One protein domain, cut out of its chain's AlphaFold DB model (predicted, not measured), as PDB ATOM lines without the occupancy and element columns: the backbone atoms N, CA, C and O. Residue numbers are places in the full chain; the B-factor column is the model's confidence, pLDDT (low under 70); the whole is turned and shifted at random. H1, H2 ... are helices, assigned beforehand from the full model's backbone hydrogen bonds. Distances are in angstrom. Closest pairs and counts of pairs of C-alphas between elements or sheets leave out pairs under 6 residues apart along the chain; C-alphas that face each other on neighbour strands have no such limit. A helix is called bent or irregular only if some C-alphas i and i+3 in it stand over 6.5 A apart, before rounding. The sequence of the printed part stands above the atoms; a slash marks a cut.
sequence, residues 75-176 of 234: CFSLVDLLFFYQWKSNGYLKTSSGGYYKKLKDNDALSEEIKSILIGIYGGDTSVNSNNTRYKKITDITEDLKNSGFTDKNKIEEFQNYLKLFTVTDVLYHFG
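This is residues 75 to 176 of the 234 residues of an uncharacterized protein of Gammaproteobacteria bacterium GWE2_37_16 (UniProt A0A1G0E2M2). A compact cluster of crossed helices, in which the longest helix, H4, crosses the linked end of a helical hairpin made by H6 and H7. The short H1 sits near the middle with H5 packed on it, and H2, H3 and H8 gather toward the end of the domain away from that linked end. The printed part has 102 residues with eight named helices, H1 to H8 in chain order, and no named strand; its class is all helix. The radius of gyration of the C-alphas is 12.9 A, and the outline is rounded, spanning 37 by 31 by 22 A.

H4, residues 108 to 122, touches H6, residues 138 to 147, about perpendicular at 84 degrees, with the C-alphas of Ile 117 and Leu 145 closest at 7.2 A. H6 and H7, residues 153 to 166, form a helical hairpin, opposite ways at a steep tilt of 36 degrees, only just past shallow; their closest C-alphas are those of Ile 138 and Leu 163, 6.7 A. H4 is close to but not clearly touching H7, with the C-alphas of Leu 110 and Lys 155 closest at 7.7 A. H1, residues 81 to 86, only just touches H7, with 3 pairs of C-alphas within 8 A and through Phe 166 of H7 alone; the closest C-alphas, of Phe 84 and Phe 166, are 6.1 A apart. H1 touches H5, residues 125 to 130, opposite ways at a shallow tilt of 33 degrees, only just short of steep, with the C-alphas of Leu 82 and Asp 125 closest at 6.0 A. H2, residues 91 to 94, and H3, residues 96 to 105, touch only at the corner; the closest C-alphas, of Tyr 92 and Gly 98, are 6.0 A apart. H8, residues 168 to 175, touches no helix but is near H3, with the C-alphas of Ser 97 and His 174 closest at 7.0 A. H1 and H6 are apart. Every O i to N i+4 pair is within hydrogen-bond range in H1, H4, H5, H6 and H8; in H7 it is 7 of 10, and in H3 1 of 6, beside 3 of 7 O i to N i+3 pairs, while H2 is too short for an O i to N i+4 pair.

H4 runs 20.4 A from C-alpha 108 at (-41.026, 6.393, 4.802) to C-alpha 122, and H7 20.2 A. H3 is 14.9 A long and irregular, with C-alphas 97 and 100 7.2 A apart; H6 is 14.3 A. H1 begins at C-alpha 81, (-51.852, 13.846, 14.478), and H8 ends at C-alpha 175, (-60.535, 8.800, 3.588).

The two C-alphas farthest apart, of Ser 96 and Asn 147, are 37.6 A apart. The printed part has no cut and no long link. Mean pLDDT of the printed part is 78.8; residues 89 to 107, 130 to 132 and 174 to 176 are under 70.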
ATOM      1  N   CYS A  75     -60.820  24.510  11.958       73.06
ATOM      2  CA  CYS A  75     -60.705  23.087  12.269       73.06
ATOM      3  C   CYS A  75     -60.412  22.221  11.038       73.06
ATOM      4  O   CYS A  75     -59.625  21.282  11.116       73.06
ATOM      5  N   PHE A  76     -60.964  22.586   9.880       76.06
ATOM      6  CA  PHE A  76     -60.751  21.887   8.615       76.06
ATOM      7  C   PHE A  76     -59.296  21.966   8.122       76.06
ATOM      8  O   PHE A  76     -58.819  21.063   7.427       76.06
ATOM      9  N   SER A  77     -58.561  23.003   8.531       80.81
ATOM     10  CA  SER A  77     -57.138  23.183   8.224       80.81
ATOM     11  C   SER A  77     -56.194  22.487   9.213       80.81
ATOM     12  O   SER A  77     -54.989  22.420   8.961       80.81
ATOM     13  N   LEU A  78     -56.718  21.967  10.328       86.62
ATOM     14  CA  LEU A  78     -55.912  21.286  11.335       86.62
ATOM     15  C   LEU A  78     -55.506  19.899  10.845       86.62
ATOM     16  O   LEU A  78     -56.305  19.169  10.262       86.62
ATOM     17  N   VAL A  79     -54.263  19.531  11.126       88.12
ATOM     18  CA  VAL A  79     -53.726  18.184  10.959       88.12
ATOM     19  C   VAL A  79     -54.235  17.304  12.092       88.12
ATOM     20  O   VAL A  79     -54.097  17.680  13.254       88.12
ATOM     21  N   ASP A  80     -54.769  16.128  11.763       86.94
ATOM     22  CA  ASP A  80     -55.058  15.070  12.735       86.94
ATOM     23  C   ASP A  80     -53.784  14.239  12.985       86.94
ATOM     24  O   ASP A  80     -53.412  13.372  12.188       86.94
ATOM     25  N   LEU A  81     -53.094  14.520  14.094       87.38
ATOM     26  CA  LEU A  81     -51.852  13.846  14.478       87.38
ATOM     27  C   LEU A  81     -52.051  12.351  14.734       87.38
ATOM     28  O   LEU A  81     -51.168  11.563  14.406       87.38
ATOM     29  N   LEU A  82     -53.206  11.944  15.270       83.94
ATOM     30  CA  LEU A  82     -53.495  10.528  15.497       83.94
ATOM     31  C   LEU A  82     -53.585   9.792  14.159       83.94
ATOM     32  O   LEU A  82     -52.982   8.732  13.979       83.94
ATOM     33  N   PHE A  83     -54.270  10.395  13.183       80.69
ATOM     34  CA  PHE A  83     -54.328   9.841  11.836       80.69
ATOM     35  C   PHE A  83     -52.937   9.794  11.179       80.69
ATOM     36  O   PHE A  83     -52.567   8.776  10.590       80.69
ATOM     37  N   PHE A  84     -52.120  10.839  11.348       85.44
ATOM     38  CA  PHE A  84     -50.723  10.845  10.903       85.44
ATOM     39  C   PHE A  84     -49.849   9.775  11.590       85.44
ATOM     40  O   PHE A  84     -48.933   9.235  10.974       85.44
ATOM     41  N   TYR A  85     -50.118   9.394  12.836       85.19
ATOM     42  CA  TYR A  85     -49.367   8.314  13.484       85.19
ATOM     43  C   TYR A  85     -49.789   6.925  12.994       85.19
ATOM     44  O   TYR A  85     -48.949   6.019  12.941       85.19
ATOM     45  N   GLN A  86     -51.052   6.761  12.588       78.56
ATOM     46  CA  GLN A  86     -51.669   5.457  12.313       78.56
ATOM     47  C   GLN A  86     -51.902   5.144  10.826       78.56
ATOM     48  O   GLN A  86     -52.264   4.020  10.484       78.56
ATOM     49  N   TRP A  87     -51.703   6.086   9.899       75.88
ATOM     50  CA  TRP A  87     -52.082   5.876   8.488       75.88
ATOM     51  C   TRP A  87     -51.430   4.653   7.826       75.88
ATOM     52  O   TRP A  87     -52.043   4.058   6.941       75.88
ATOM     53  N   LYS A  88     -50.224   4.252   8.257       71.69
ATOM     54  CA  LYS A  88     -49.534   3.059   7.735       71.69
ATOM     55  C   LYS A  88     -50.150   1.745   8.204       71.69
ATOM     56  O   LYS A  88     -50.156   0.776   7.447       71.69
ATOM     57  N   SER A  89     -50.623   1.693   9.448       65.81
ATOM     58  CA  SER A  89     -51.259   0.505  10.027       65.81
ATOM     59  C   SER A  89     -52.728   0.388   9.624       65.81
ATOM     60  O   SER A  89     -53.274  -0.715   9.608       65.81
ATOM     61  N   ASN A  90     -53.354   1.496   9.230       60.06
ATOM     62  CA  ASN A  90     -54.707   1.498   8.701       60.06
ATOM     63  C   ASN A  90     -54.761   0.791   7.334       60.06
ATOM     64  O   ASN A  90     -53.981   1.076   6.422       60.06
ATOM     65  N   GLY A  91     -55.734  -0.112   7.152       57.03
ATOM     66  CA  GLY A  91     -55.940  -0.892   5.916       57.03
ATOM     67  C   GLY A  91     -56.162  -0.055   4.646       57.03
ATOM     68  O   GLY A  91     -56.191  -0.593   3.542       57.03
ATOM     69  N   TYR A  92     -56.249   1.265   4.789       60.94
ATOM     70  CA  TYR A  92     -56.373   2.264   3.739       60.94
ATOM     71  C   TYR A  92     -55.302   2.167   2.638       60.94
ATOM     72  O   TYR A  92     -55.611   2.347   1.463       60.94
ATOM     73  N   LEU A  93     -54.056   1.798   2.962       60.81
ATOM     74  CA  LEU A  93     -53.013   1.616   1.937       60.81
ATOM     75  C   LEU A  93     -53.292   0.461   0.963       60.81
ATOM     76  O   LEU A  93     -52.666   0.384  -0.100       60.81
ATOM     77  N   LYS A  94     -54.224  -0.433   1.307       57.16
ATOM     78  CA  LYS A  94     -54.620  -1.574   0.477       57.16
ATOM     79  C   LYS A  94     -55.714  -1.226  -0.540       57.16
ATOM     80  O   LYS A  94     -55.966  -2.039  -1.422       57.16
ATOM     81  N   THR A  95     -56.326  -0.041  -0.470       56.66
ATOM     82  CA  THR A  95     -57.411   0.356  -1.382       56.66
ATOM     83  C   THR A  95     -56.897   1.076  -2.635       56.66
ATOM     84  O   THR A  95     -55.767   1.578  -2.685       56.66
ATOM     85  N   SER A  96     -57.737   1.142  -3.672       49.78
ATOM     86  CA  SER A  96     -57.485   1.895  -4.911       49.78
ATOM     87  C   SER A  96     -57.311   3.404  -4.661       49.78
ATOM     88  O   SER A  96     -56.502   4.044  -5.332       49.78
ATOM     89  N   SER A  97     -57.973   3.956  -3.636       51.28
ATOM     90  CA  SER A  97     -57.832   5.342  -3.143       51.28
ATOM     91  C   SER A  97     -56.484   5.615  -2.456       51.28
ATOM     92  O   SER A  97     -56.075   6.768  -2.293       51.28
ATOM     93  N   GLY A  98     -55.752   4.561  -2.085       54.78
ATOM     94  CA  GLY A  98     -54.465   4.641  -1.398       54.78
ATOM     95  C   GLY A  98     -53.349   5.300  -2.213       54.78
ATOM     96  O   GLY A  98     -52.304   5.588  -1.648       54.78
ATOM     97  N   GLY A  99     -53.534   5.582  -3.509       59.09
ATOM     98  CA  GLY A  99     -52.504   6.156  -4.388       59.09
ATOM     99  C   GLY A  99     -51.869   7.463  -3.888       59.09
ATOM    100  O   GLY A  99     -50.667   7.649  -4.055       59.09
ATOM    101  N   TYR A 100     -52.631   8.342  -3.226       60.88
ATOM    102  CA  TYR A 100     -52.094   9.597  -2.674       60.88
ATOM    103  C   TYR A 100     -51.236   9.383  -1.421       60.88
ATOM    104  O   TYR A 100     -50.212  10.041  -1.272       60.88
ATOM    105  N   TYR A 101     -51.603   8.424  -0.570       65.81
ATOM    106  CA  TYR A 101     -50.847   8.076   0.637       65.81
ATOM    107  C   TYR A 101     -49.743   7.046   0.353       65.81
ATOM    108  O   TYR A 101     -48.758   6.976   1.073       65.81
ATOM    109  N   LYS A 102     -49.828   6.290  -0.748       64.12
ATOM    110  CA  LYS A 102     -48.748   5.426  -1.243       64.12
ATOM    111  C   LYS A 102     -47.524   6.231  -1.667       64.12
ATOM    112  O   LYS A 102     -46.424   5.760  -1.438       64.12
ATOM    113  N   LYS A 103     -47.695   7.450  -2.192       60.59
ATOM    114  CA  LYS A 103     -46.567   8.358  -2.479       60.59
ATOM    115  C   LYS A 103     -45.782   8.750  -1.221       60.59
ATOM    116  O   LYS A 103     -44.605   9.059  -1.323       60.59
ATOM    117  N   LEU A 104     -46.411   8.713  -0.041       61.06
ATOM    118  CA  LEU A 104     -45.721   8.929   1.236       61.06
ATOM    119  C   LEU A 104     -44.870   7.724   1.648       61.06
ATOM    120  O   LEU A 104     -43.915   7.895   2.398       61.06
ATOM    121  N   LYS A 105     -45.184   6.526   1.136       60.75
ATOM    122  CA  LYS A 105     -44.402   5.309   1.387       60.75
ATOM    123  C   LYS A 105     -42.975   5.425   0.842       60.75
ATOM    124  O   LYS A 105     -42.034   4.907   1.430       60.75
ATOM    125  N   ASP A 106     -42.805   6.165  -0.250       57.41
ATOM    126  CA  ASP A 106     -41.488   6.427  -0.837       57.41
ATOM    127  C   ASP A 106     -40.647   7.398   0.025       57.41
ATOM    128  O   ASP A 106     -39.429   7.448  -0.115       57.41
ATOM    129  N   ASN A 107     -41.280   8.097   0.979       66.31
ATOM    130  CA  ASN A 107     -40.661   8.970   1.984       66.31
ATOM    131  C   ASN A 107     -40.817   8.423   3.414       66.31
ATOM    132  O   ASN A 107     -40.936   9.167   4.395       66.31
ATOM    133  N   ASP A 108     -40.806   7.093   3.539       72.88
ATOM    134  CA  ASP A 108     -41.026   6.393   4.802       72.88
ATOM    135  C   ASP A 108     -40.025   6.798   5.888       72.88
ATOM    136  O   ASP A 108     -40.435   7.024   7.024       72.88
ATOM    137  N   ALA A 109     -38.743   6.945   5.541       79.12
ATOM    138  CA  ALA A 109     -37.703   7.312   6.502       79.12
ATOM    139  C   ALA A 109     -37.921   8.716   7.089       79.12
ATOM    140  O   ALA A 109     -37.851   8.888   8.304       79.12
ATOM    141  N   LEU A 110     -38.254   9.698   6.241       81.75
ATOM    142  CA  LEU A 110     -38.558  11.064   6.671       81.75
ATOM    143  C   LEU A 110     -39.813  11.103   7.552       81.75
ATOM    144  O   LEU A 110     -39.846  11.778   8.577       81.75
ATOM    145  N   SER A 111     -40.842  10.349   7.164       80.38
ATOM    146  CA  SER A 111     -42.104  10.298   7.901       80.38
ATOM    147  C   SER A 111     -41.940   9.662   9.285       80.38
ATOM    148  O   SER A 111     -42.534  10.157  10.240       80.38
ATOM    149  N   GLU A 112     -41.133   8.603   9.420       86.00
ATOM    150  CA  GLU A 112     -40.838   7.980  10.722       86.00
ATOM    151  C   GLU A 112     -39.947   8.863  11.606       86.00
ATOM    152  O   GLU A 112     -40.198   8.972  12.806       86.00
ATOM    153  N   GLU A 113     -38.941   9.528  11.025       88.31
ATOM    154  CA  GLU A 113     -38.093  10.488  11.742       88.31
ATOM    155  C   GLU A 113     -38.948  11.607  12.351       88.31
ATOM    156  O   GLU A 113     -38.912  11.849  13.558       88.31
ATOM    157  N   ILE A 114     -39.796  12.228  11.530       88.19
ATOM    158  CA  ILE A 114     -40.678  13.302  11.979       88.19
ATOM    159  C   ILE A 114     -41.724  12.787  12.969       88.19
ATOM    160  O   ILE A 114     -41.969  13.429  13.989       88.19
ATOM    161  N   LYS A 115     -42.313  11.611  12.731       89.50
ATOM    162  CA  LYS A 115     -43.234  10.984  13.686       89.50
ATOM    163  C   LYS A 115     -42.584  10.804  15.057       89.50
ATOM    164  O   LYS A 115     -43.204  11.160  16.054       89.50
ATOM    165  N   SER A 116     -41.350  10.306  15.114       91.00
ATOM    166  CA  SER A 116     -40.608  10.122  16.368       91.00
ATOM    167  C   SER A 116     -40.434  11.439  17.131       91.00
ATOM    168  O   SER A 116     -40.718  11.514  18.327       91.00
ATOM    169  N   ILE A 117     -40.061  12.508  16.421       92.38
ATOM    170  CA  ILE A 117     -39.917  13.849  17.000       92.38
ATOM    171  C   ILE A 117     -41.254  14.350  17.557       92.38
ATOM    172  O   ILE A 117     -41.327  14.772  18.710       92.38
ATOM    173  N   LEU A 118     -42.328  14.269  16.765       92.62
ATOM    174  CA  LEU A 118     -43.649  14.740  17.182       92.62
ATOM    175  C   LEU A 118     -44.203  13.934  18.366       92.62
ATOM    176  O   LEU A 118     -44.845  14.522  19.230       92.62
ATOM    177  N   ILE A 119     -43.911  12.630  18.453       92.62
ATOM    178  CA  ILE A 119     -44.237  11.809  19.629       92.62
ATOM    179  C   ILE A 119     -43.495  12.316  20.872       92.62
ATOM    180  O   ILE A 119     -44.070  12.343  21.958       92.62
ATOM    181  N   GLY A 120     -42.241  12.751  20.731       93.19
ATOM    182  CA  GLY A 120     -41.493  13.374  21.825       93.19
ATOM    183  C   GLY A 120     -42.101  14.697  22.310       93.19
ATOM    184  O   GLY A 120     -42.031  14.994  23.499       93.19
ATOM    185  N   ILE A 121     -42.724  15.467  21.412       93.25
ATOM    186  CA  ILE A 121     -43.297  16.794  21.707       93.25
ATOM    187  C   ILE A 121     -44.731  16.687  22.246       93.25
ATOM    188  O   ILE A 121     -45.066  17.299  23.258       93.25
ATOM    189  N   TYR A 122     -45.590  15.923  21.570       91.62
ATOM    190  CA  TYR A 122     -47.031  15.864  21.845       91.62
ATOM    191  C   TYR A 122     -47.479  14.573  22.547       91.62
ATOM    192  O   TYR A 122     -48.630  14.482  22.985       91.62
ATOM    193  N   GLY A 123     -46.584  13.591  22.678       88.81
ATOM    194  CA  GLY A 123     -46.881  12.248  23.171       88.81
ATOM    195  C   GLY A 123     -47.315  11.280  22.062       88.81
ATOM    196  O   GLY A 123     -47.561  11.667  20.924       88.81
ATOM    197  N   GLY A 124     -47.395   9.989  22.397       85.00
ATOM    198  CA  GLY A 124     -47.875   8.946  21.480       85.00
ATOM    199  C   GLY A 124     -49.403   8.905  21.349       85.00
ATOM    200  O   GLY A 124     -50.106   9.732  21.929       85.00
ATOM    201  N   ASP A 125     -49.914   7.896  20.636       82.81
ATOM    202  CA  ASP A 125     -51.336   7.697  20.302       82.81
ATOM    203  C   ASP A 125     -52.299   7.936  21.477       82.81
ATOM    204  O   ASP A 125     -53.290   8.651  21.336       82.81
ATOM    205  N   THR A 126     -52.004   7.377  22.655       76.81
ATOM    206  CA  THR A 126     -52.848   7.544  23.849       76.81
ATOM    207  C   THR A 126     -52.896   8.997  24.315       76.81
ATOM    208  O   THR A 126     -53.979   9.511  24.577       76.81
ATOM    209  N   SER A 127     -51.742   9.666  24.378       80.88
ATOM    210  CA  SER A 127     -51.626  11.042  24.869       80.88
ATOM    211  C   SER A 127     -52.287  12.039  23.926       80.88
ATOM    212  O   SER A 127     -53.018  12.918  24.381       80.88
ATOM    213  N   VAL A 128     -52.074  11.894  22.612       81.12
ATOM    214  CA  VAL A 128     -52.711  12.789  21.634       81.12
ATOM    215  C   VAL A 128     -54.223  12.617  21.627       81.12
ATOM    216  O   VAL A 128     -54.943  13.597  21.452       81.12
ATOM    217  N   ASN A 129     -54.710  11.400  21.884       73.94
ATOM    218  CA  ASN A 129     -56.134  11.121  21.961       73.94
ATOM    219  C   ASN A 129     -56.787  11.635  23.252       73.94
ATOM    220  O   ASN A 129     -57.991  11.819  23.238       73.94
ATOM    221  N   SER A 130     -56.050  11.860  24.347       68.88
ATOM    222  CA  SER A 130     -56.628  12.283  25.636       68.88
ATOM    223  C   SER A 130     -56.413  13.757  25.993       68.88
ATOM    224  O   SER A 130     -57.153  14.290  26.814       68.88
ATOM    225  N   ASN A 131     -55.395  14.420  25.429       66.69
ATOM    226  CA  ASN A 131     -54.904  15.711  25.939       66.69
ATOM    227  C   ASN A 131     -55.263  16.924  25.065       66.69
ATOM    228  O   ASN A 131     -54.600  17.957  25.159       66.69
ATOM    229  N   ASN A 132     -56.269  16.825  24.189       68.62
ATOM    230  CA  ASN A 132     -56.640  17.896  23.248       68.62
ATOM    231  C   ASN A 132     -55.468  18.377  22.349       68.62
ATOM    232  O   ASN A 132     -55.466  19.495  21.835       68.62
ATOM    233  N   THR A 133     -54.439  17.544  22.157       82.50
ATOM    234  CA  THR A 133     -53.279  17.833  21.294       82.50
ATOM    235  C   THR A 133     -53.381  17.174  19.924       82.50
ATOM    236  O   THR A 133     -52.543  17.450  19.071       82.50
ATOM    237  N   ARG A 134     -54.416  16.355  19.687       85.06
ATOM    238  CA  ARG A 134     -54.663  15.638  18.428       85.06
ATOM    239  C   ARG A 134     -54.661  16.530  17.191       85.06
ATOM    240  O   ARG A 134     -54.182  16.100  16.149       85.06
ATOM    241  N   TYR A 135     -55.212  17.736  17.295       85.62
ATOM    242  CA  TYR A 135     -55.395  18.632  16.158       85.62
ATOM    243  C   TYR A 135     -54.450  19.827  16.249       85.62
ATOM    244  O   TYR A 135     -54.480  20.571  17.230       85.62
ATOM    245  N   LYS A 136     -53.615  20.024  15.225       89.38
ATOM    246  CA  LYS A 136     -52.611  21.101  15.193       89.38
ATOM    247  C   LYS A 136     -52.568  21.805  13.847       89.38
ATOM    248  O   LYS A 136     -52.761  21.175  12.808       89.38
ATOM    249  N   LYS A 137     -52.288  23.111  13.842       90.31
ATOM    250  CA  LYS A 137     -52.030  23.828  12.589       90.31
ATOM    251  C   LYS A 137     -50.699  23.356  12.011       90.31
ATOM    252  O   LYS A 137     -49.758  23.061  12.746       90.31
ATOM    253  N   ILE A 138     -50.604  23.331  10.682       90.81
ATOM    254  CA  ILE A 138     -49.349  23.007   9.983       90.81
ATOM    255  C   ILE A 138     -48.226  23.950  10.434       90.81
ATOM    256  O   ILE A 138     -47.098  23.507  10.626       90.81
ATOM    257  N   THR A 139     -48.539  25.234  10.632       91.25
ATOM    258  CA  THR A 139     -47.592  26.242  11.126       91.25
ATOM    259  C   THR A 139     -46.981  25.832  12.457       91.25
ATOM    260  O   THR A 139     -45.758  25.779  12.556       91.25
ATOM    261  N   ASP A 140     -47.820  25.441  13.414       92.62
ATOM    262  CA  ASP A 140     -47.411  25.096  14.776       92.62
ATOM    263  C   ASP A 140     -46.525  23.845  14.761       92.62
ATOM    264  O   ASP A 140     -45.431  23.852  15.314       92.62
ATOM    265  N   ILE A 141     -46.929  22.809  14.011       93.19
ATOM    266  CA  ILE A 141     -46.120  21.593  13.829       93.19
ATOM    267  C   ILE A 141     -44.739  21.949  13.269       93.19
ATOM    268  O   ILE A 141     -43.719  21.428  13.712       93.19
ATOM    269  N   THR A 142     -44.685  22.830  12.271       91.69
ATOM    270  CA  THR A 142     -43.415  23.169  11.614       91.69
ATOM    271  C   THR A 142     -42.506  24.037  12.468       91.69
ATOM    272  O   THR A 142     -41.289  23.988  12.294       91.69
ATOM    273  N   GLU A 143     -43.072  24.840  13.363       92.19
ATOM    274  CA  GLU A 143     -42.320  25.600  14.355       92.19
ATOM    275  C   GLU A 143     -41.772  24.672  15.442       92.19
ATOM    276  O   GLU A 143     -40.574  24.703  15.721       92.19
ATOM    277  N   ASP A 144     -42.599  23.762  15.952       93.50
ATOM    278  CA  ASP A 144     -42.205  22.791  16.973       93.50
ATOM    279  C   ASP A 144     -41.106  21.834  16.476       93.50
ATOM    280  O   ASP A 144     -40.160  21.546  17.210       93.50
ATOM    281  N   LEU A 145     -41.141  21.429  15.199       91.19
ATOM    282  CA  LEU A 145     -40.048  20.669  14.573       91.19
ATOM    283  C   LEU A 145     -38.733  21.457  14.525       91.19
ATOM    284  O   LEU A 145     -37.664  20.920  14.815       91.19
ATOM    285  N   LYS A 146     -38.780  22.748  14.179       91.25
ATOM    286  CA  LYS A 146     -37.568  23.588  14.178       91.25
ATOM    287  C   LYS A 146     -37.003  23.719  15.589       91.25
ATOM    288  O   LYS A 146     -35.792  23.611  15.774       91.25
ATOM    289  N   ASN A 147     -37.880  23.902  16.575       92.56
ATOM    290  CA  ASN A 147     -37.513  24.045  17.981       92.56
ATOM    291  C   ASN A 147     -36.933  22.753  18.578       92.56
ATOM    292  O   ASN A 147     -36.106  22.823  19.484       92.56
ATOM    293  N   SER A 148     -37.287  21.580  18.042       89.38
ATOM    294  CA  SER A 148     -36.709  20.294  18.455       89.38
ATOM    295  C   SER A 148     -35.326  20.007  17.856       89.38
ATOM    296  O   SER A 148     -34.786  18.921  18.062       89.38
ATOM    297  N   GLY A 149     -34.759  20.936  17.077       86.25
ATOM    298  CA  GLY A 149     -33.463  20.766  16.416       86.25
ATOM    299  C   GLY A 149     -33.529  20.107  15.036       86.25
ATOM    300  O   GLY A 149     -32.482  19.810  14.462       86.25
ATOM    301  N   PHE A 150     -34.721  19.906  14.463       87.38
ATOM    302  CA  PHE A 150     -34.850  19.483  13.068       87.38
ATOM    303  C   PHE A 150     -34.639  20.698  12.152       87.38
ATOM    304  O   PHE A 150     -35.530  21.529  11.984       87.38
ATOM    305  N   THR A 151     -33.433  20.855  11.596       83.56
ATOM    306  CA  THR A 151     -33.019  22.094  10.902       83.56
ATOM    307  C   THR A 151     -32.951  22.000   9.376       83.56
ATOM    308  O   THR A 151     -32.648  23.000   8.720       83.56
ATOM    309  N   ASP A 152     -33.206  20.831   8.784       87.31
ATOM    310  CA  ASP A 152     -33.175  20.661   7.326       87.31
ATOM    311  C   ASP A 152     -34.392  21.340   6.677       87.31
ATOM    312  O   ASP A 152     -35.508  20.819   6.672       87.31
ATOM    313  N   LYS A 153     -34.168  22.536   6.121       84.19
ATOM    314  CA  LYS A 153     -35.224  23.360   5.521       84.19
ATOM    315  C   LYS A 153     -35.928  22.673   4.350       84.19
ATOM    316  O   LYS A 153     -37.140  22.832   4.232       84.19
ATOM    317  N   ASN A 154     -35.205  21.910   3.530       86.25
ATOM    318  CA  ASN A 154     -35.787  21.240   2.365       86.25
ATOM    319  C   ASN A 154     -36.747  20.137   2.817       86.25
ATOM    320  O   ASN A 154     -37.872  20.050   2.329       86.25
ATOM    321  N   LYS A 155     -36.334  19.352   3.819       85.00
ATOM    322  CA  LYS A 155     -37.182  18.313   4.415       85.00
ATOM    323  C   LYS A 155     -38.408  18.887   5.124       85.00
ATOM    324  O   LYS A 155     -39.480  18.293   5.055       85.00
ATOM    325  N   ILE A 156     -38.281  20.039   5.789       84.44
ATOM    326  CA  ILE A 156     -39.429  20.725   6.407       84.44
ATOM    327  C   ILE A 156     -40.437  21.164   5.340       84.44
ATOM    328  O   ILE A 156     -41.635  20.962   5.522       84.44
ATOM    329  N   GLU A 157     -39.979  21.755   4.235       84.81
ATOM    330  CA  GLU A 157     -40.859  22.201   3.147       84.81
ATOM    331  C   GLU A 157     -41.551  21.021   2.446       84.81
ATOM    332  O   GLU A 157     -42.759  21.051   2.190       84.81
ATOM    333  N   GLU A 158     -40.814  19.938   2.197       82.31
ATOM    334  CA  GLU A 158     -41.371  18.688   1.682       82.31
ATOM    335  C   GLU A 158     -42.439  18.126   2.636       82.31
ATOM    336  O   GLU A 158     -43.566  17.836   2.222       82.31
ATOM    337  N   PHE A 159     -42.139  18.085   3.938       83.00
ATOM    338  CA  PHE A 159     -43.073  17.619   4.957       83.00
ATOM    339  C   PHE A 159     -44.318  18.501   5.091       83.00
ATOM    340  O   PHE A 159     -45.417  17.980   5.272       83.00
ATOM    341  N   GLN A 160     -44.205  19.824   4.941       85.19
ATOM    342  CA  GLN A 160     -45.368  20.721   4.938       85.19
ATOM    343  C   GLN A 160     -46.384  20.347   3.860       85.19
ATOM    344  O   GLN A 160     -47.594  20.402   4.090       85.19
ATOM    345  N   ASN A 161     -45.914  19.947   2.679       81.00
ATOM    346  CA  ASN A 161     -46.803  19.483   1.619       81.00
ATOM    347  C   ASN A 161     -47.446  18.131   1.953       81.00
ATOM    348  O   ASN A 161     -48.583  17.893   1.545       81.00
ATOM    349  N   TYR A 162     -46.773  17.288   2.737       80.00
ATOM    350  CA  TYR A 162     -47.321  16.022   3.232       80.00
ATOM    351  C   TYR A 162     -48.338  16.196   4.342       80.00
ATOM    352  O   TYR A 162     -49.391  15.564   4.288       80.00
ATOM    353  N   LEU A 163     -48.098  17.105   5.283       84.88
ATOM    354  CA  LEU A 163     -49.041  17.422   6.354       84.88
ATOM    355  C   LEU A 163     -50.418  17.828   5.825       84.88
ATOM    356  O   LEU A 163     -51.422  17.492   6.445       84.88
ATOM    357  N   LYS A 164     -50.485  18.473   4.650       83.44
ATOM    358  CA  LYS A 164     -51.760  18.811   3.995       83.44
ATOM    359  C   LYS A 164     -52.656  17.585   3.808       83.44
ATOM    360  O   LYS A 164     -53.853  17.689   4.040       83.44
ATOM    361  N   LEU A 165     -52.089  16.418   3.486       80.25
ATOM    362  CA  LEU A 165     -52.844  15.166   3.315       80.25
ATOM    363  C   LEU A 165     -53.496  14.680   4.613       80.25
ATOM    364  O   LEU A 165     -54.492  13.970   4.558       80.25
ATOM    365  N   PHE A 166     -52.956  15.075   5.762       83.12
ATOM    366  CA  PHE A 166     -53.460  14.710   7.084       83.12
ATOM    367  C   PHE A 166     -54.349  15.795   7.694       83.12
ATOM    368  O   PHE A 166     -54.770  15.669   8.844       83.12
ATOM    369  N   THR A 167     -54.638  16.866   6.947       83.81
ATOM    370  CA  THR A 167     -55.621  17.853   7.390       83.81
ATOM    371  C   THR A 167     -57.003  17.229   7.437       83.81
ATOM    372  O   THR A 167     -57.342  16.378   6.614       83.81
ATOM    373  N   VAL A 168     -57.828  17.688   8.372       80.19
ATOM    374  CA  VAL A 168     -59.229  17.280   8.509       80.19
ATOM    375  C   VAL A 168     -59.957  17.302   7.160       80.19
ATOM    376  O   VAL A 168     -60.656  16.348   6.822       80.19
ATOM    377  N   THR A 169     -59.757  18.346   6.349       78.25
ATOM    378  CA  THR A 169     -60.406  18.434   5.031       78.25
ATOM    379  C   THR A 169     -59.936  17.346   4.064       78.25
ATOM    380  O   THR A 169     -60.757  16.729   3.385       78.25
ATOM    381  N   ASP A 170     -58.626  17.091   3.982       77.38
ATOM    382  CA  ASP A 170     -58.079  16.058   3.095       77.38
ATOM    383  C   ASP A 170     -58.448  14.645   3.565       77.38
ATOM    384  O   ASP A 170     -58.714  13.775   2.733       77.38
ATOM    385  N   VAL A 171     -58.537  14.419   4.879       75.25
ATOM    386  CA  VAL A 171     -59.047  13.165   5.447       75.25
ATOM    387  C   VAL A 171     -60.510  12.971   5.051       75.25
ATOM    388  O   VAL A 171     -60.863  11.917   4.530       75.25
ATOM    389  N   LEU A 172     -61.368  13.985   5.183       72.69
ATOM    390  CA  LEU A 172     -62.760  13.882   4.726       72.69
ATOM    391  C   LEU A 172     -62.851  13.605   3.216       72.69
ATOM    392  O   LEU A 172     -63.624  12.744   2.797       72.69
ATOM    393  N   TYR A 173     -62.025  14.278   2.408       71.00
ATOM    394  CA  TYR A 173     -62.042  14.120   0.954       71.00
ATOM    395  C   TYR A 173     -61.485  12.777   0.468       71.00
ATOM    396  O   TYR A 173     -62.001  12.227  -0.491       71.00
ATOM    397  N   HIS A 174     -60.418  12.234   1.053       68.19
ATOM    398  CA  HIS A 174     -59.811  10.990   0.546       68.19
ATOM    399  C   HIS A 174     -60.225   9.761   1.345       68.19
ATOM    400  O   HIS A 174     -60.446   8.692   0.776       68.19
ATOM    401  N   PHE A 175     -60.323   9.906   2.664       62.41
ATOM    402  CA  PHE A 175     -60.535   8.800   3.588       62.41
ATOM    403  C   PHE A 175     -62.017   8.522   3.827       62.41
ATOM    404  O   PHE A 175     -62.438   7.378   3.682       62.41
ATOM    405  N   GLY A 176     -62.821   9.556   4.103       60.56
ATOM    406  CA  GLY A 176     -64.269   9.418   4.329       60.56
ATOM    407  C   GLY A 176     -65.039   8.826   3.140       60.56
ATOM    408  O   GLY A 176     -66.124   8.285   3.317       60.56
TER     409      GLY A 176